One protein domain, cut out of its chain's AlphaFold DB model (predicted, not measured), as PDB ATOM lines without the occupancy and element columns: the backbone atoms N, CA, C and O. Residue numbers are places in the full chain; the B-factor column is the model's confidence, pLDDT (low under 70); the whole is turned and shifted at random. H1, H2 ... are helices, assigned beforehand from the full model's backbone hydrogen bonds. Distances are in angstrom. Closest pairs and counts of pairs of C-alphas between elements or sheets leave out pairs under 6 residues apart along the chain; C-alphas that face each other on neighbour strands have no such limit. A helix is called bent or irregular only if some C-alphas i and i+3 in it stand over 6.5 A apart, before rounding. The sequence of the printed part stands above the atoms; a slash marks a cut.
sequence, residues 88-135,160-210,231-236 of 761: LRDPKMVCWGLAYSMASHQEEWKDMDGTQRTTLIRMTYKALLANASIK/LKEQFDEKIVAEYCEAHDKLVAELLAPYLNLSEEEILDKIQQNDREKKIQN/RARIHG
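What this domain is: This is residues 88 to 135, 160 to 210 and 231 to 236 of the 761 residues of the protein "Beta-lactamase/transpeptidase-like" of Akkermansia glycaniphila (UniProt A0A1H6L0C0). A flat group of four long helices: H3 and H5 come together near their ends as a V, with H1 between its two arms, and H6 folds back on the side of H5 away from H1. Short H2 joins H1 to H3 at the open end of the V, short H4 sits by its closed end, and residues 204 to 209, of which 204 to 205 belong to H6, stick out. The 105 printed residues hold six named helices, H1 to H6 in chain order, and no named strand: the class is all helix. The whole is compact, with a radius of gyration of the C-alphas of 14.8 A and spans of 44 by 41 by 18 A.

Where its parts are: H1, residues 91 to 104, begins at C-alpha 91 (43.560, -25.141, 42.270) and is 19.9 A long. H2, residues 107 to 111, is irregular, but only just: C-alphas 107 and 110 are 7.0 A apart. H3, residues 114 to 132, measures 27.2 A. H4 holds residues 160 to 163. H5, residues 166 to 188, measures 31.0 A; it has a kink of 28 degrees near residue 182 and is irregular, but only just, with C-alphas 183 and 186 6.8 A apart. H6, residues 192 to 205, measures 20.7 A and ends at C-alpha 205 (30.309, -13.309, 31.366).

How they stand to each other: H1 touches H3 at a steep tilt of 49 degrees, opposite ways; their closest C-alphas, of Ala 99 and Tyr 125, are 5.0 A apart. H1 touches residues 169 to 179 of H5 at a steep tilt of 58 degrees, the same way, the closest C-alphas being those of Leu 98 and His 176, 6.1 A apart. H2 is close to H3 but not clearly touching, with the C-alphas of Trp 109 and Arg 117 closest at 7.0 A. H3 and H5 are close but not clearly touching, with the C-alphas of Ala 132 and Ile 168 closest at 5.8 A. H4 and H5 meet only through their link. H6 touches residues 177 to 185 of H5 at a steep tilt of 48 degrees, opposite ways; the C-alphas of Ala 181 and Glu 192 are closest, at 4.9 A. H1 and H6 are apart. The helix packing is mostly crossed, with 0 of 3 touching pairs at a shallow tilt. In H3 every O i to N i+4 pair is within hydrogen-bond range, against 8 of 10 in H1, 17 of 19 in H5, 8 of 10 in H6 and 0 of 1 in H2, where 1 of 2 O i to N i+3 pairs is; H4 is too short for an O i to N i+4 pair.

The domain as a whole: The C-alphas farthest apart, of Asp 111 and Lys 207, are 45.6 A apart. Residues 136 to 159 are not printed, a gap of 12.3 A between C-alphas 135 and 160; residues 211 to 230 are not printed, a gap of 22.1 A between C-alphas 210 and 231. The links H1 to H2, H2 to H3, H4 to H5 and H5 to H6 are tight. The mean pLDDT of the printed part is 77.8, and residues 134 to 135, 160 to 164 and 201 to 210 are under 70.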
ATOM      1  N   LEU A  88      43.175 -21.528  34.641       76.25
ATOM      2  CA  LEU A  88      43.238 -20.373  35.552       76.25
ATOM      3  C   LEU A  88      42.423 -20.532  36.841       76.25
ATOM      4  O   LEU A  88      42.591 -19.754  37.781       76.25
ATOM      5  N   ARG A  89      41.490 -21.486  36.867       79.00
ATOM      6  CA  ARG A  89      40.599 -21.740  38.006       79.00
ATOM      7  C   ARG A  89      40.787 -23.136  38.596       79.00
ATOM      8  O   ARG A  89      40.070 -23.491  39.525       79.00
ATOM      9  N   ASP A  90      41.745 -23.913  38.088       75.44
ATOM     10  CA  ASP A  90      42.134 -25.195  38.667       75.44
ATOM     11  C   ASP A  90      43.098 -24.951  39.846       75.44
ATOM     12  O   ASP A  90      44.229 -24.499  39.627       75.44
ATOM     13  N   PRO A  91      42.707 -25.289  41.092       72.31
ATOM     14  CA  PRO A  91      43.560 -25.141  42.270       72.31
ATOM     15  C   PRO A  91      44.936 -25.792  42.106       72.31
ATOM     16  O   PRO A  91      45.933 -25.271  42.605       72.31
ATOM     17  N   LYS A  92      45.021 -26.914  41.378       74.31
ATOM     18  CA  LYS A  92      46.283 -27.627  41.143       74.31
ATOM     19  C   LYS A  92      47.225 -26.853  40.241       74.31
ATOM     20  O   LYS A  92      48.429 -26.932  40.453       74.31
ATOM     21  N   MET A  93      46.705 -26.128  39.261       78.38
ATOM     22  CA  MET A  93      47.512 -25.361  38.312       78.38
ATOM     23  C   MET A  93      47.918 -24.012  38.905       78.38
ATOM     24  O   MET A  93      49.089 -23.639  38.853       78.38
ATOM     25  N   VAL A  94      46.977 -23.343  39.572       80.56
ATOM     26  CA  VAL A  94      47.175 -22.062  40.266       80.56
ATOM     27  C   VAL A  94      48.250 -22.169  41.356       80.56
ATOM     28  O   VAL A  94      49.144 -21.324  41.446       80.56
ATOM     29  N   CYS A  95      48.231 -23.247  42.152       79.88
ATOM     30  CA  CYS A  95      49.207 -23.445  43.227       79.88
ATOM     31  C   CYS A  95      50.651 -23.594  42.722       79.88
ATOM     32  O   CYS A  95      51.573 -23.296  43.476       79.88
ATOM     33  N   TRP A  96      50.882 -24.048  41.484       81.12
ATOM     34  CA  TRP A  96      52.241 -24.169  40.940       81.12
ATOM     35  C   TRP A  96      52.897 -22.806  40.709       81.12
ATOM     36  O   TRP A  96      54.039 -22.614  41.131       81.12
ATOM     37  N   GLY A  97      52.171 -21.863  40.102       81.88
ATOM     38  CA  GLY A  97      52.659 -20.499  39.885       81.88
ATOM     39  C   GLY A  97      52.894 -19.760  41.206       81.88
ATOM     40  O   GLY A  97      53.940 -19.143  41.405       81.88
ATOM     41  N   LEU A  98      51.971 -19.909  42.162       84.19
ATOM     42  CA  LEU A  98      52.128 -19.341  43.505       84.19
ATOM     43  C   LEU A  98      53.310 -19.952  44.263       84.19
ATOM     44  O   LEU A  98      54.097 -19.220  44.857       84.19
ATOM     45  N   ALA A  99      53.482 -21.276  44.207       83.56
ATOM     46  CA  ALA A  99      54.613 -21.953  44.835       83.56
ATOM     47  C   ALA A  99      55.951 -21.488  44.259       83.56
ATOM     48  O   ALA A  99      56.910 -21.323  45.011       83.56
ATOM     49  N   TYR A 100      56.013 -21.267  42.941       85.44
ATOM     50  CA  TYR A 100      57.183 -20.685  42.297       85.44
ATOM     51  C   TYR A 100      57.461 -19.275  42.815       85.44
ATOM     52  O   TYR A 100      58.582 -19.012  43.236       85.44
ATOM     53  N   SER A 101      56.450 -18.400  42.840       85.56
ATOM     54  CA  SER A 101      56.603 -17.031  43.345       85.56
ATOM     55  C   SER A 101      57.063 -17.005  44.805       85.56
ATOM     56  O   SER A 101      58.041 -16.346  45.142       85.56
ATOM     57  N   MET A 102      56.444 -17.797  45.680       84.06
ATOM     58  CA  MET A 102      56.837 -17.867  47.091       84.06
ATOM     59  C   MET A 102      58.257 -18.414  47.285       84.06
ATOM     60  O   MET A 102      58.973 -17.959  48.174       84.06
ATOM     61  N   ALA A 103      58.670 -19.386  46.468       83.75
ATOM     62  CA  ALA A 103      60.015 -19.951  46.525       83.75
ATOM     63  C   ALA A 103      61.076 -18.987  45.968       83.75
ATOM     64  O   ALA A 103      62.165 -18.895  46.528       83.75
ATOM     65  N   SER A 104      60.767 -18.252  44.895       83.06
ATOM     66  CA  SER A 104      61.712 -17.344  44.235       83.06
ATOM     67  C   SER A 104      62.024 -16.080  45.036       83.06
ATOM     68  O   SER A 104      63.083 -15.486  44.838       83.06
ATOM     69  N   HIS A 105      61.142 -15.699  45.965       84.88
ATOM     70  CA  HIS A 105      61.343 -14.581  46.889       84.88
ATOM     71  C   HIS A 105      62.156 -14.947  48.145       84.88
ATOM     72  O   HIS A 105      62.436 -14.067  48.956       84.88
ATOM     73  N   GLN A 106      62.550 -16.214  48.328       85.50
ATOM     74  CA  GLN A 106      63.446 -16.593  49.426       85.50
ATOM     75  C   GLN A 106      64.876 -16.109  49.148       85.50
ATOM     76  O   GLN A 106      65.371 -16.242  48.029       85.50
ATOM     77  N   GLU A 107      65.562 -15.580  50.167       78.62
ATOM     78  CA  GLU A 107      66.921 -15.024  50.028       78.62
ATOM     79  C   GLU A 107      67.918 -16.042  49.447       78.62
ATOM     80  O   GLU A 107      68.745 -15.704  48.601       78.62
ATOM     81  N   GLU A 108      67.757 -17.309  49.825       82.75
ATOM     82  CA  GLU A 108      68.603 -18.440  49.436       82.75
ATOM     83  C   GLU A 108      68.403 -18.878  47.969       82.75
ATOM     84  O   GLU A 108      69.201 -19.644  47.430       82.75
ATOM     85  N   TRP A 109      67.363 -18.392  47.277       81.94
ATOM     86  CA  TRP A 109      67.017 -18.824  45.916       81.94
ATOM     87  C   TRP A 109      68.151 -18.615  44.904       81.94
ATOM     88  O   TRP A 109      68.350 -19.434  43.995       81.94
ATOM     89  N   LYS A 110      68.902 -17.514  45.047       81.75
ATOM     90  CA  LYS A 110      69.993 -17.141  44.133       81.75
ATOM     91  C   LYS A 110      71.146 -18.144  44.167       81.75
ATOM     92  O   LYS A 110      71.720 -18.401  43.111       81.75
ATOM     93  N   ASP A 111      71.381 -18.765  45.319       85.38
ATOM     94  CA  ASP A 111      72.514 -19.662  45.563       85.38
ATOM     95  C   ASP A 111      72.177 -21.147  45.326       85.38
ATOM     96  O   ASP A 111      73.067 -21.994  45.293       85.38
ATOM     97  N   MET A 112      70.895 -21.474  45.118       83.88
ATOM     98  CA  MET A 112      70.429 -22.841  44.866       83.88
ATOM     99  C   MET A 112      70.657 -23.316  43.425       83.88
ATOM    100  O   MET A 112      70.433 -22.581  42.456       83.88
ATOM    101  N   ASP A 113      70.983 -24.602  43.273       84.12
ATOM    102  CA  ASP A 113      71.016 -25.283  41.978       84.12
ATOM    103  C   ASP A 113      69.599 -25.593  41.429       84.12
ATOM    104  O   ASP A 113      68.575 -25.456  42.110       84.12
ATOM    105  N   GLY A 114      69.506 -26.025  40.166       77.81
ATOM    106  CA  GLY A 114      68.216 -26.317  39.524       77.81
ATOM    107  C   GLY A 114      67.404 -27.441  40.194       77.81
ATOM    108  O   GLY A 114      66.169 -27.439  40.134       77.81
ATOM    109  N   THR A 115      68.071 -28.380  40.867       80.00
ATOM    110  CA  THR A 115      67.441 -29.515  41.560       80.00
ATOM    111  C   THR A 115      66.878 -29.080  42.911       80.00
ATOM    112  O   THR A 115      65.741 -29.421  43.254       80.00
ATOM    113  N   GLN A 116      67.640 -28.273  43.648       83.06
ATOM    114  CA  GLN A 116      67.258 -27.651  44.910       83.06
ATOM    115  C   GLN A 116      66.053 -26.726  44.708       83.06
ATOM    116  O   GLN A 116      65.031 -26.910  45.370       83.06
ATOM    117  N   ARG A 117      66.097 -25.846  43.694       82.62
ATOM    118  CA  ARG A 117      64.963 -24.979  43.317       82.62
ATOM    119  C   ARG A 117      63.702 -25.780  43.000       82.62
ATOM    120  O   ARG A 117      62.626 -25.486  43.514       82.62
ATOM    121  N   THR A 118      63.822 -26.841  42.200       80.25
ATOM    122  CA  THR A 118      62.675 -27.699  41.847       80.25
ATOM    123  C   THR A 118      62.082 -28.407  43.070       80.25
ATOM    124  O   THR A 118      60.863 -28.581  43.162       80.25
ATOM    125  N   THR A 119      62.930 -28.819  44.012       80.81
ATOM    126  CA  THR A 119      62.506 -29.484  45.251       80.81
ATOM    127  C   THR A 119      61.753 -28.520  46.160       80.81
ATOM    128  O   THR A 119      60.666 -28.863  46.627       80.81
ATOM    129  N   LEU A 120      62.269 -27.300  46.328       83.69
ATOM    130  CA  LEU A 120      61.625 -26.249  47.108       83.69
ATOM    131  C   LEU A 120      60.241 -25.897  46.547       83.69
ATOM    132  O   LEU A 120      59.260 -25.957  47.284       83.69
ATOM    133  N   ILE A 121      60.128 -25.651  45.232       80.81
ATOM    134  CA  ILE A 121      58.828 -25.381  44.589       80.81
ATOM    135  C   ILE A 121      57.842 -26.525  44.872       80.81
ATOM    136  O   ILE A 121      56.697 -26.278  45.239       80.81
ATOM    137  N   ARG A 122      58.270 -27.789  44.741       79.19
ATOM    138  CA  ARG A 122      57.411 -28.962  45.001       79.19
ATOM    139  C   ARG A 122      56.939 -29.047  46.451       79.19
ATOM    140  O   ARG A 122      55.813 -29.485  46.686       79.19
ATOM    141  N   MET A 123      57.790 -28.696  47.412       78.44
ATOM    142  CA  MET A 123      57.424 -28.685  48.829       78.44
ATOM    143  C   MET A 123      56.395 -27.591  49.115       78.44
ATOM    144  O   MET A 123      55.343 -27.888  49.683       78.44
ATOM    145  N   THR A 124      56.644 -26.370  48.637       80.00
ATOM    146  CA  THR A 124      55.724 -25.232  48.769       80.00
ATOM    147  C   THR A 124      54.383 -25.509  48.090       80.00
ATOM    148  O   THR A 124      53.328 -25.279  48.675       80.00
ATOM    149  N   TYR A 125      54.404 -26.107  46.899       80.88
ATOM    150  CA  TYR A 125      53.211 -26.535  46.170       80.88
ATOM    151  C   TYR A 125      52.336 -27.500  46.976       80.88
ATOM    152  O   TYR A 125      51.128 -27.298  47.100       80.88
ATOM    153  N   LYS A 126      52.942 -28.544  47.560       78.25
ATOM    154  CA  LYS A 126      52.213 -29.512  48.394       78.25
ATOM    155  C   LYS A 126      51.605 -28.852  49.628       78.25
ATOM    156  O   LYS A 126      50.495 -29.216  50.004       78.25
ATOM    157  N   ALA A 127      52.308 -27.897  50.234       77.00
ATOM    158  CA  ALA A 127      51.804 -27.150  51.381       77.00
ATOM    159  C   ALA A 127      50.588 -26.282  51.010       77.00
ATOM    160  O   ALA A 127      49.576 -26.334  51.706       77.00
ATOM    161  N   LEU A 128      50.649 -25.557  49.886       77.44
ATOM    162  CA  LEU A 128      49.530 -24.750  49.378       77.44
ATOM    163  C   LEU A 128      48.303 -25.611  49.058       77.44
ATOM    164  O   LEU A 128      47.196 -25.299  49.493       77.44
ATOM    165  N   LEU A 129      48.497 -26.739  48.369       76.19
ATOM    166  CA  LEU A 129      47.403 -27.662  48.066       76.19
ATOM    167  C   LEU A 129      46.771 -28.283  49.314       76.19
ATOM    168  O   LEU A 129      45.550 -28.412  49.377       76.19
ATOM    169  N   ALA A 130      47.582 -28.672  50.301       75.06
ATOM    170  CA  ALA A 130      47.080 -29.225  51.555       75.06
ATOM    171  C   ALA A 130      46.266 -28.192  52.346       75.06
ATOM    172  O   ALA A 130      45.280 -28.552  52.983       75.06
ATOM    173  N   ASN A 131      46.649 -26.913  52.278       77.38
ATOM    174  CA  ASN A 131      45.921 -25.828  52.927       77.38
ATOM    175  C   ASN A 131      44.570 -25.529  52.256       77.38
ATOM    176  O   ASN A 131      43.604 -25.218  52.944       77.38
ATOM    177  N   ALA A 132      44.489 -25.654  50.930       70.69
ATOM    178  CA  ALA A 132      43.247 -25.451  50.187       70.69
ATOM    179  C   ALA A 132      42.270 -26.644  50.263       70.69
ATOM    180  O   ALA A 132      41.112 -26.495  49.884       70.69
ATOM    181  N   SER A 133      42.704 -27.830  50.711       72.19
ATOM    182  CA  SER A 133      41.873 -29.046  50.789       72.19
ATOM    183  C   SER A 133      40.924 -29.032  51.997       72.19
ATOM    184  O   SER A 133      41.346 -28.753  53.120       72.19
ATOM    185  N   ILE A 134      39.653 -29.409  51.799       62.66
ATOM    186  CA  ILE A 134      38.622 -29.449  52.861       62.66
ATOM    187  C   ILE A 134      38.846 -30.625  53.832       62.66
ATOM    188  O   ILE A 134      38.607 -30.502  55.034       62.66
ATOM    189  N   LYS A 135      39.331 -31.777  53.342       57.44
ATOM    190  CA  LYS A 135      39.662 -32.950  54.176       57.44
ATOM    191  C   LYS A 135      41.160 -32.940  54.505       57.44
ATOM    192  O   LYS A 135      41.980 -33.139  53.609       57.44
ATOM    193  N   LEU A 160      35.872 -30.471  42.104       53.69
ATOM    194  CA  LEU A 160      36.810 -29.497  42.679       53.69
ATOM    195  C   LEU A 160      36.162 -28.672  43.804       53.69
ATOM    196  O   LEU A 160      36.805 -28.440  44.826       53.69
ATOM    197  N   LYS A 161      34.885 -28.293  43.653       54.69
ATOM    198  CA  LYS A 161      34.112 -27.588  44.693       54.69
ATOM    199  C   LYS A 161      33.829 -28.446  45.929       54.69
ATOM    200  O   LYS A 161      33.657 -27.904  47.012       54.69
ATOM    201  N   GLU A 162      33.773 -29.766  45.776       56.12
ATOM    202  CA  GLU A 162      33.564 -30.706  46.886       56.12
ATOM    203  C   GLU A 162      34.867 -31.028  47.643       56.12
ATOM    204  O   GLU A 162      34.825 -31.491  48.783       56.12
ATOM    205  N   GLN A 163      36.028 -30.789  47.022       59.19
ATOM    206  CA  GLN A 163      37.344 -31.172  47.550       59.19
ATOM    207  C   GLN A 163      38.154 -30.004  48.129       59.19
ATOM    208  O   GLN A 163      38.962 -30.224  49.034       59.19
ATOM    209  N   PHE A 164      37.949 -28.780  47.637       64.94
ATOM    210  CA  PHE A 164      38.741 -27.605  48.007       64.94
ATOM    211  C   PHE A 164      37.873 -26.470  48.558       64.94
ATOM    212  O   PHE A 164      36.764 -26.243  48.080       64.94
ATOM    213  N   ASP A 165      38.386 -25.754  49.560       74.62
ATOM    214  CA  ASP A 165      37.692 -24.627  50.183       74.62
ATOM    215  C   ASP A 165      37.547 -23.489  49.163       74.62
ATOM    216  O   ASP A 165      38.534 -22.904  48.708       74.62
ATOM    217  N   GLU A 166      36.301 -23.175  48.800       73.31
ATOM    218  CA  GLU A 166      35.975 -22.200  47.755       73.31
ATOM    219  C   GLU A 166      36.538 -20.803  48.061       73.31
ATOM    220  O   GLU A 166      36.928 -20.082  47.142       73.31
ATOM    221  N   LYS A 167      36.648 -20.425  49.342       78.25
ATOM    222  CA  LYS A 167      37.172 -19.117  49.748       78.25
ATOM    223  C   LYS A 167      38.689 -19.045  49.583       78.25
ATOM    224  O   LYS A 167      39.191 -18.053  49.058       78.25
ATOM    225  N   ILE A 168      39.403 -20.096  49.990       75.69
ATOM    226  CA  ILE A 168      40.869 -20.177  49.863       75.69
ATOM    227  C   ILE A 168      41.266 -20.285  48.389       75.69
ATOM    228  O   ILE A 168      42.194 -19.616  47.940       75.69
ATOM    229  N   VAL A 169      40.535 -21.079  47.603       77.19
ATOM    230  CA  VAL A 169      40.765 -21.190  46.157       77.19
ATOM    231  C   VAL A 169      40.539 -19.853  45.455       77.19
ATOM    232  O   VAL A 169      41.334 -19.497  44.586       77.19
ATOM    233  N   ALA A 170      39.502 -19.094  45.827       79.56
ATOM    234  CA  ALA A 170      39.268 -17.764  45.270       79.56
ATOM    235  C   ALA A 170      40.419 -16.793  45.590       79.56
ATOM    236  O   ALA A 170      40.879 -16.088  44.694       79.56
ATOM    237  N   GLU A 171      40.930 -16.809  46.824       82.38
ATOM    238  CA  GLU A 171      42.095 -16.013  47.234       82.38
ATOM    239  C   GLU A 171      43.357 -16.398  46.444       82.38
ATOM    240  O   GLU A 171      44.085 -15.529  45.962       82.38
ATOM    241  N   TYR A 172      43.589 -17.697  46.232       83.69
ATOM    242  CA  TYR A 172      44.715 -18.188  45.435       83.69
ATOM    243  C   TYR A 172      44.581 -17.823  43.957       83.69
ATOM    244  O   TYR A 172      45.562 -17.417  43.340       83.69
ATOM    245  N   CYS A 173      43.379 -17.913  43.391       82.69
ATOM    246  CA  CYS A 173      43.121 -17.469  42.024       82.69
ATOM    247  C   CYS A 173      43.396 -15.967  41.872       82.69
ATOM    248  O   CYS A 173      44.043 -15.566  40.912       82.69
ATOM    249  N   GLU A 174      42.971 -15.140  42.830       84.50
ATOM    250  CA  GLU A 174      43.214 -13.695  42.788       84.50
ATOM    251  C   GLU A 174      44.708 -13.355  42.930       84.50
ATOM    252  O   GLU A 174      45.227 -12.503  42.208       84.50
ATOM    253  N   ALA A 175      45.420 -14.042  43.829       83.69
ATOM    254  CA  ALA A 175      46.864 -13.888  43.989       83.69
ATOM    255  C   ALA A 175      47.635 -14.334  42.734       83.69
ATOM    256  O   ALA A 175      48.603 -13.689  42.334       83.69
ATOM    257  N   HIS A 176      47.192 -15.413  42.090       86.44
ATOM    258  CA  HIS A 176      47.784 -15.909  40.852       86.44
ATOM    259  C   HIS A 176      47.520 -14.967  39.678       86.44
ATOM    260  O   HIS A 176      48.447 -14.674  38.928       86.44
ATOM    261  N   ASP A 177      46.303 -14.438  39.543       86.44
ATOM    262  CA  ASP A 177      45.973 -13.463  38.500       86.44
ATOM    263  C   ASP A 177      46.847 -12.197  38.642       86.44
ATOM    264  O   ASP A 177      47.335 -11.677  37.638       86.44
ATOM    265  N   LYS A 178      47.128 -11.743  39.878       87.00
ATOM    266  CA  LYS A 178      48.059 -10.627  40.158       87.00
ATOM    267  C   LYS A 178      49.498 -10.954  39.762       87.00
ATOM    268  O   LYS A 178      50.115 -10.170  39.049       87.00
ATOM    269  N   LEU A 179      50.003 -12.124  40.157       87.12
ATOM    270  CA  LEU A 179      51.340 -12.596  39.778       87.12
ATOM    271  C   LEU A 179      51.509 -12.656  38.253       87.12
ATOM    272  O   LEU A 179      52.519 -12.224  37.706       87.12
ATOM    273  N   VAL A 180      50.512 -13.205  37.559       86.88
ATOM    274  CA  VAL A 180      50.492 -13.269  36.097       86.88
ATOM    275  C   VAL A 180      50.538 -11.867  35.498       86.88
ATOM    276  O   VAL A 180      51.299 -11.636  34.560       86.88
ATOM    277  N   ALA A 181      49.713 -10.946  36.001       87.75
ATOM    278  CA  ALA A 181      49.651  -9.583  35.491       87.75
ATOM    279  C   ALA A 181      50.993  -8.856  35.659       87.75
ATOM    280  O   ALA A 181      51.465  -8.256  34.695       87.75
ATOM    281  N   GLU A 182      51.639  -8.992  36.819       88.62
ATOM    282  CA  GLU A 182      52.977  -8.454  37.098       88.62
ATOM    283  C   GLU A 182      54.028  -9.007  36.121       88.62
ATOM    284  O   GLU A 182      54.809  -8.257  35.533       88.62
ATOM    285  N   LEU A 183      54.018 -10.322  35.883       87.44
ATOM    286  CA  LEU A 183      54.982 -10.975  34.995       87.44
ATOM    287  C   LEU A 183      54.752 -10.661  33.513       87.44
ATOM    288  O   LEU A 183      55.715 -10.593  32.750       87.44
ATOM    289  N   LEU A 184      53.499 -10.484  33.086       88.19
ATOM    290  CA  LEU A 184      53.145 -10.219  31.690       88.19
ATOM    291  C   LEU A 184      53.215  -8.732  31.315       88.19
ATOM    292  O   LEU A 184      53.530  -8.424  30.162       88.19
ATOM    293  N   ALA A 185      52.959  -7.814  32.251       87.50
ATOM    294  CA  ALA A 185      53.003  -6.367  32.029       87.50
ATOM    295  C   ALA A 185      54.252  -5.877  31.259       87.50
ATOM    296  O   ALA A 185      54.076  -5.171  30.255       87.50
ATOM    297  N   PRO A 186      55.499  -6.277  31.609       86.62
ATOM    298  CA  PRO A 186      56.690  -5.807  30.899       86.62
ATOM    299  C   PRO A 186      56.781  -6.299  29.446       86.62
ATOM    300  O   PRO A 186      57.368  -5.613  28.611       86.62
ATOM    301  N   TYR A 187      56.185  -7.449  29.113       84.12
ATOM    302  CA  TYR A 187      56.217  -8.006  27.752       84.12
ATOM    303  C   TYR A 187      55.102  -7.444  26.862       84.12
ATOM    304  O   TYR A 187      55.272  -7.299  25.646       84.12
ATOM    305  N   LEU A 188      53.952  -7.127  27.462       82.12
ATOM    306  CA  LEU A 188      52.722  -6.782  26.748       82.12
ATOM    307  C   LEU A 188      52.511  -5.274  26.544       82.12
ATOM    308  O   LEU A 188      51.608  -4.906  25.793       82.12
ATOM    309  N   ASN A 189      53.332  -4.404  27.153       80.75
ATOM    310  CA  ASN A 189      53.123  -2.944  27.168       80.75
ATOM    311  C   ASN A 189      51.711  -2.544  27.663       80.75
ATOM    312  O   ASN A 189      51.153  -1.542  27.215       80.75
ATOM    313  N   LEU A 190      51.133  -3.333  28.570       84.56
ATOM    314  CA  LEU A 190      49.854  -3.064  29.234       84.56
ATOM    315  C   LEU A 190      50.094  -2.837  30.726       84.56
ATOM    316  O   LEU A 190      51.079  -3.340  31.271       84.56
ATOM    317  N   SER A 191      49.199  -2.103  31.388       88.62
ATOM    318  CA  SER A 191      49.241  -2.026  32.851       88.62
ATOM    319  C   SER A 191      48.761  -3.337  33.481       88.62
ATOM    320  O   SER A 191      47.982  -4.087  32.888       88.62
ATOM    321  N   GLU A 192      49.205  -3.612  34.708       88.69
ATOM    322  CA  GLU A 192      48.733  -4.767  35.484       88.69
ATOM    323  C   GLU A 192      47.204  -4.749  35.640       88.69
ATOM    324  O   GLU A 192      46.545  -5.774  35.466       88.69
ATOM    325  N   GLU A 193      46.632  -3.563  35.881       86.06
ATOM    326  CA  GLU A 193      45.185  -3.347  35.991       86.06
ATOM    327  C   GLU A 193      44.444  -3.734  34.699       86.06
ATOM    328  O   GLU A 193      43.441  -4.440  34.759       86.06
ATOM    329  N   GLU A 194      44.962  -3.364  33.521       84.81
ATOM    330  CA  GLU A 194      44.348  -3.709  32.231       84.81
ATOM    331  C   GLU A 194      44.358  -5.222  31.956       84.81
ATOM    332  O   GLU A 194      43.430  -5.755  31.337       84.81
ATOM    333  N   ILE A 195      45.408  -5.929  32.388       84.31
ATOM    334  CA  ILE A 195      45.514  -7.387  32.236       84.31
ATOM    335  C   ILE A 195      44.542  -8.086  33.192       84.31
ATOM    336  O   ILE A 195      43.799  -8.975  32.762       84.31
ATOM    337  N   LEU A 196      44.504  -7.660  34.457       85.75
ATOM    338  CA  LEU A 196      43.574  -8.174  35.463       85.75
ATOM    339  C   LEU A 196      42.121  -7.976  35.035       85.75
ATOM    340  O   LEU A 196      41.338  -8.926  35.077       85.75
ATOM    341  N   ASP A 197      41.775  -6.786  34.545       84.19
ATOM    342  CA  ASP A 197      40.432  -6.487  34.054       84.19
ATOM    343  C   ASP A 197      40.043  -7.407  32.893       84.19
ATOM    344  O   ASP A 197      38.942  -7.956  32.887       84.19
ATOM    345  N   LYS A 198      40.943  -7.670  31.938       81.44
ATOM    346  CA  LYS A 198      40.669  -8.599  30.825       81.44
ATOM    347  C   LYS A 198      40.452 -10.040  31.281       81.44
ATOM    348  O   LYS A 198      39.598 -10.730  30.713       81.44
ATOM    349  N   ILE A 199      41.204 -10.499  32.282       79.44
ATOM    350  CA  ILE A 199      41.037 -11.835  32.868       79.44
ATOM    351  C   ILE A 199      39.690 -11.909  33.610       79.44
ATOM    352  O   ILE A 199      38.906 -12.832  33.385       79.44
ATOM    353  N   GLN A 200      39.367 -10.905  34.432       76.00
ATOM    354  CA  GLN A 200      38.184 -10.897  35.301       76.00
ATOM    355  C   GLN A 200      36.866 -10.562  34.578       76.00
ATOM    356  O   GLN A 200      35.824 -11.146  34.889       76.00
ATOM    357  N   GLN A 201      36.870  -9.642  33.609       66.88
ATOM    358  CA  GLN A 201      35.678  -9.224  32.857       66.88
ATOM    359  C   GLN A 201      35.081 -10.398  32.070       66.88
ATOM    360  O   GLN A 201      33.868 -10.611  32.092       66.88
ATOM    361  N   ASN A 202      35.936 -11.217  31.457       56.75
ATOM    362  CA  ASN A 202      35.514 -12.416  30.730       56.75
ATOM    363  C   ASN A 202      35.092 -13.565  31.667       56.75
ATOM    364  O   ASN A 202      34.264 -14.402  31.293       56.75
ATOM    365  N   ASP A 203      35.587 -13.580  32.911       58.62
ATOM    366  CA  ASP A 203      35.184 -14.543  33.941       58.62
ATOM    367  C   ASP A 203      33.721 -14.322  34.389       58.62
ATOM    368  O   ASP A 203      32.958 -15.282  34.572       58.62
ATOM    369  N   ARG A 204      33.290 -13.050  34.460       55.81
ATOM    370  CA  ARG A 204      31.912 -12.639  34.806       55.81
ATOM    371  C   ARG A 204      30.880 -13.035  33.747       55.81
ATOM    372  O   ARG A 204      29.761 -13.401  34.102       55.81
ATOM    373  N   GLU A 205      31.242 -13.013  32.465       53.22
ATOM    374  CA  GLU A 205      30.309 -13.309  31.366       53.22
ATOM    375  C   GLU A 205      30.065 -14.810  31.140       53.22
ATOM    376  O   GLU A 205      29.113 -15.179  30.455       53.22
ATOM    377  N   LYS A 206      30.892 -15.689  31.728       54.72
ATOM    378  CA  LYS A 206      30.822 -17.167  31.680       54.72
ATOM    379  C   LYS A 206      30.709 -17.829  30.292       54.72
ATOM    380  O   LYS A 206      30.497 -19.038  30.222       54.72
ATOM    381  N   LYS A 207      30.853 -17.079  29.198       51.25
ATOM    382  CA  LYS A 207      30.537 -17.539  27.834       51.25
ATOM    383  C   LYS A 207      31.718 -18.117  27.053       51.25
ATOM    384  O   LYS A 207      31.477 -18.849  26.100       51.25
ATOM    385  N   ILE A 208      32.960 -17.798  27.421       57.66
ATOM    386  CA  ILE A 208      34.139 -18.077  26.587       57.66
ATOM    387  C   ILE A 208      35.162 -18.891  27.393       57.66
ATOM    388  O   ILE A 208      35.514 -18.514  28.507       57.66
ATOM    389  N   GLN A 209      35.608 -20.029  26.847       61.72
ATOM    390  CA  GLN A 209      36.614 -20.900  27.483       61.72
ATOM    391  C   GLN A 209      38.045 -20.350  27.329       61.72
ATOM    392  O   GLN A 209      38.861 -20.506  28.228       61.72
ATOM    393  N   ASN A 210      38.320 -19.658  26.218       69.25
ATOM    394  CA  ASN A 210      39.619 -19.085  25.862       69.25
ATOM    395  C   ASN A 210      39.545 -17.547  25.848       69.25
ATOM    396  O   ASN A 210      38.818 -16.969  25.042       69.25
ATOM    397  N   ARG A 231      59.114 -21.288  32.895       82.12
ATOM    398  CA  ARG A 231      60.040 -21.123  34.029       82.12
ATOM    399  C   ARG A 231      59.285 -20.832  35.324       82.12
ATOM    400  O   ARG A 231      59.603 -21.436  36.347       82.12
ATOM    401  N   ALA A 232      58.265 -19.976  35.260       83.06
ATOM    402  CA  ALA A 232      57.434 -19.598  36.398       83.06
ATOM    403  C   ALA A 232      56.416 -20.671  36.828       83.06
ATOM    404  O   ALA A 232      55.701 -20.472  37.807       83.06
ATOM    405  N   ARG A 233      56.345 -21.816  36.128       80.06
ATOM    406  CA  ARG A 233      55.353 -22.885  36.368       80.06
ATOM    407  C   ARG A 233      53.909 -22.377  36.306       80.06
ATOM    408  O   ARG A 233      53.031 -22.903  36.992       80.06
ATOM    409  N   ILE A 234      53.672 -21.364  35.480       82.75
ATOM    410  CA  ILE A 234      52.350 -20.798  35.241       82.75
ATOM    411  C   ILE A 234      51.717 -21.567  34.086       82.75
ATOM    412  O   ILE A 234      52.298 -21.694  33.010       82.75
ATOM    413  N   HIS A 235      50.519 -22.087  34.327       79.19
ATOM    414  CA  HIS A 235      49.772 -22.898  33.370       79.19
ATOM    415  C   HIS A 235      48.503 -22.159  32.939       79.19
ATOM    416  O   HIS A 235      48.073 -21.203  33.582       79.19
ATOM    417  N   GLY A 236      47.891 -22.610  31.844       76.06
ATOM    418  CA  GLY A 236      46.660 -22.007  31.335       76.06
ATOM    419  C   GLY A 236      46.866 -20.802  30.429       76.06
ATOM    420  O   GLY A 236      45.899 -20.119  30.136       76.06
TER     421      GLY A 236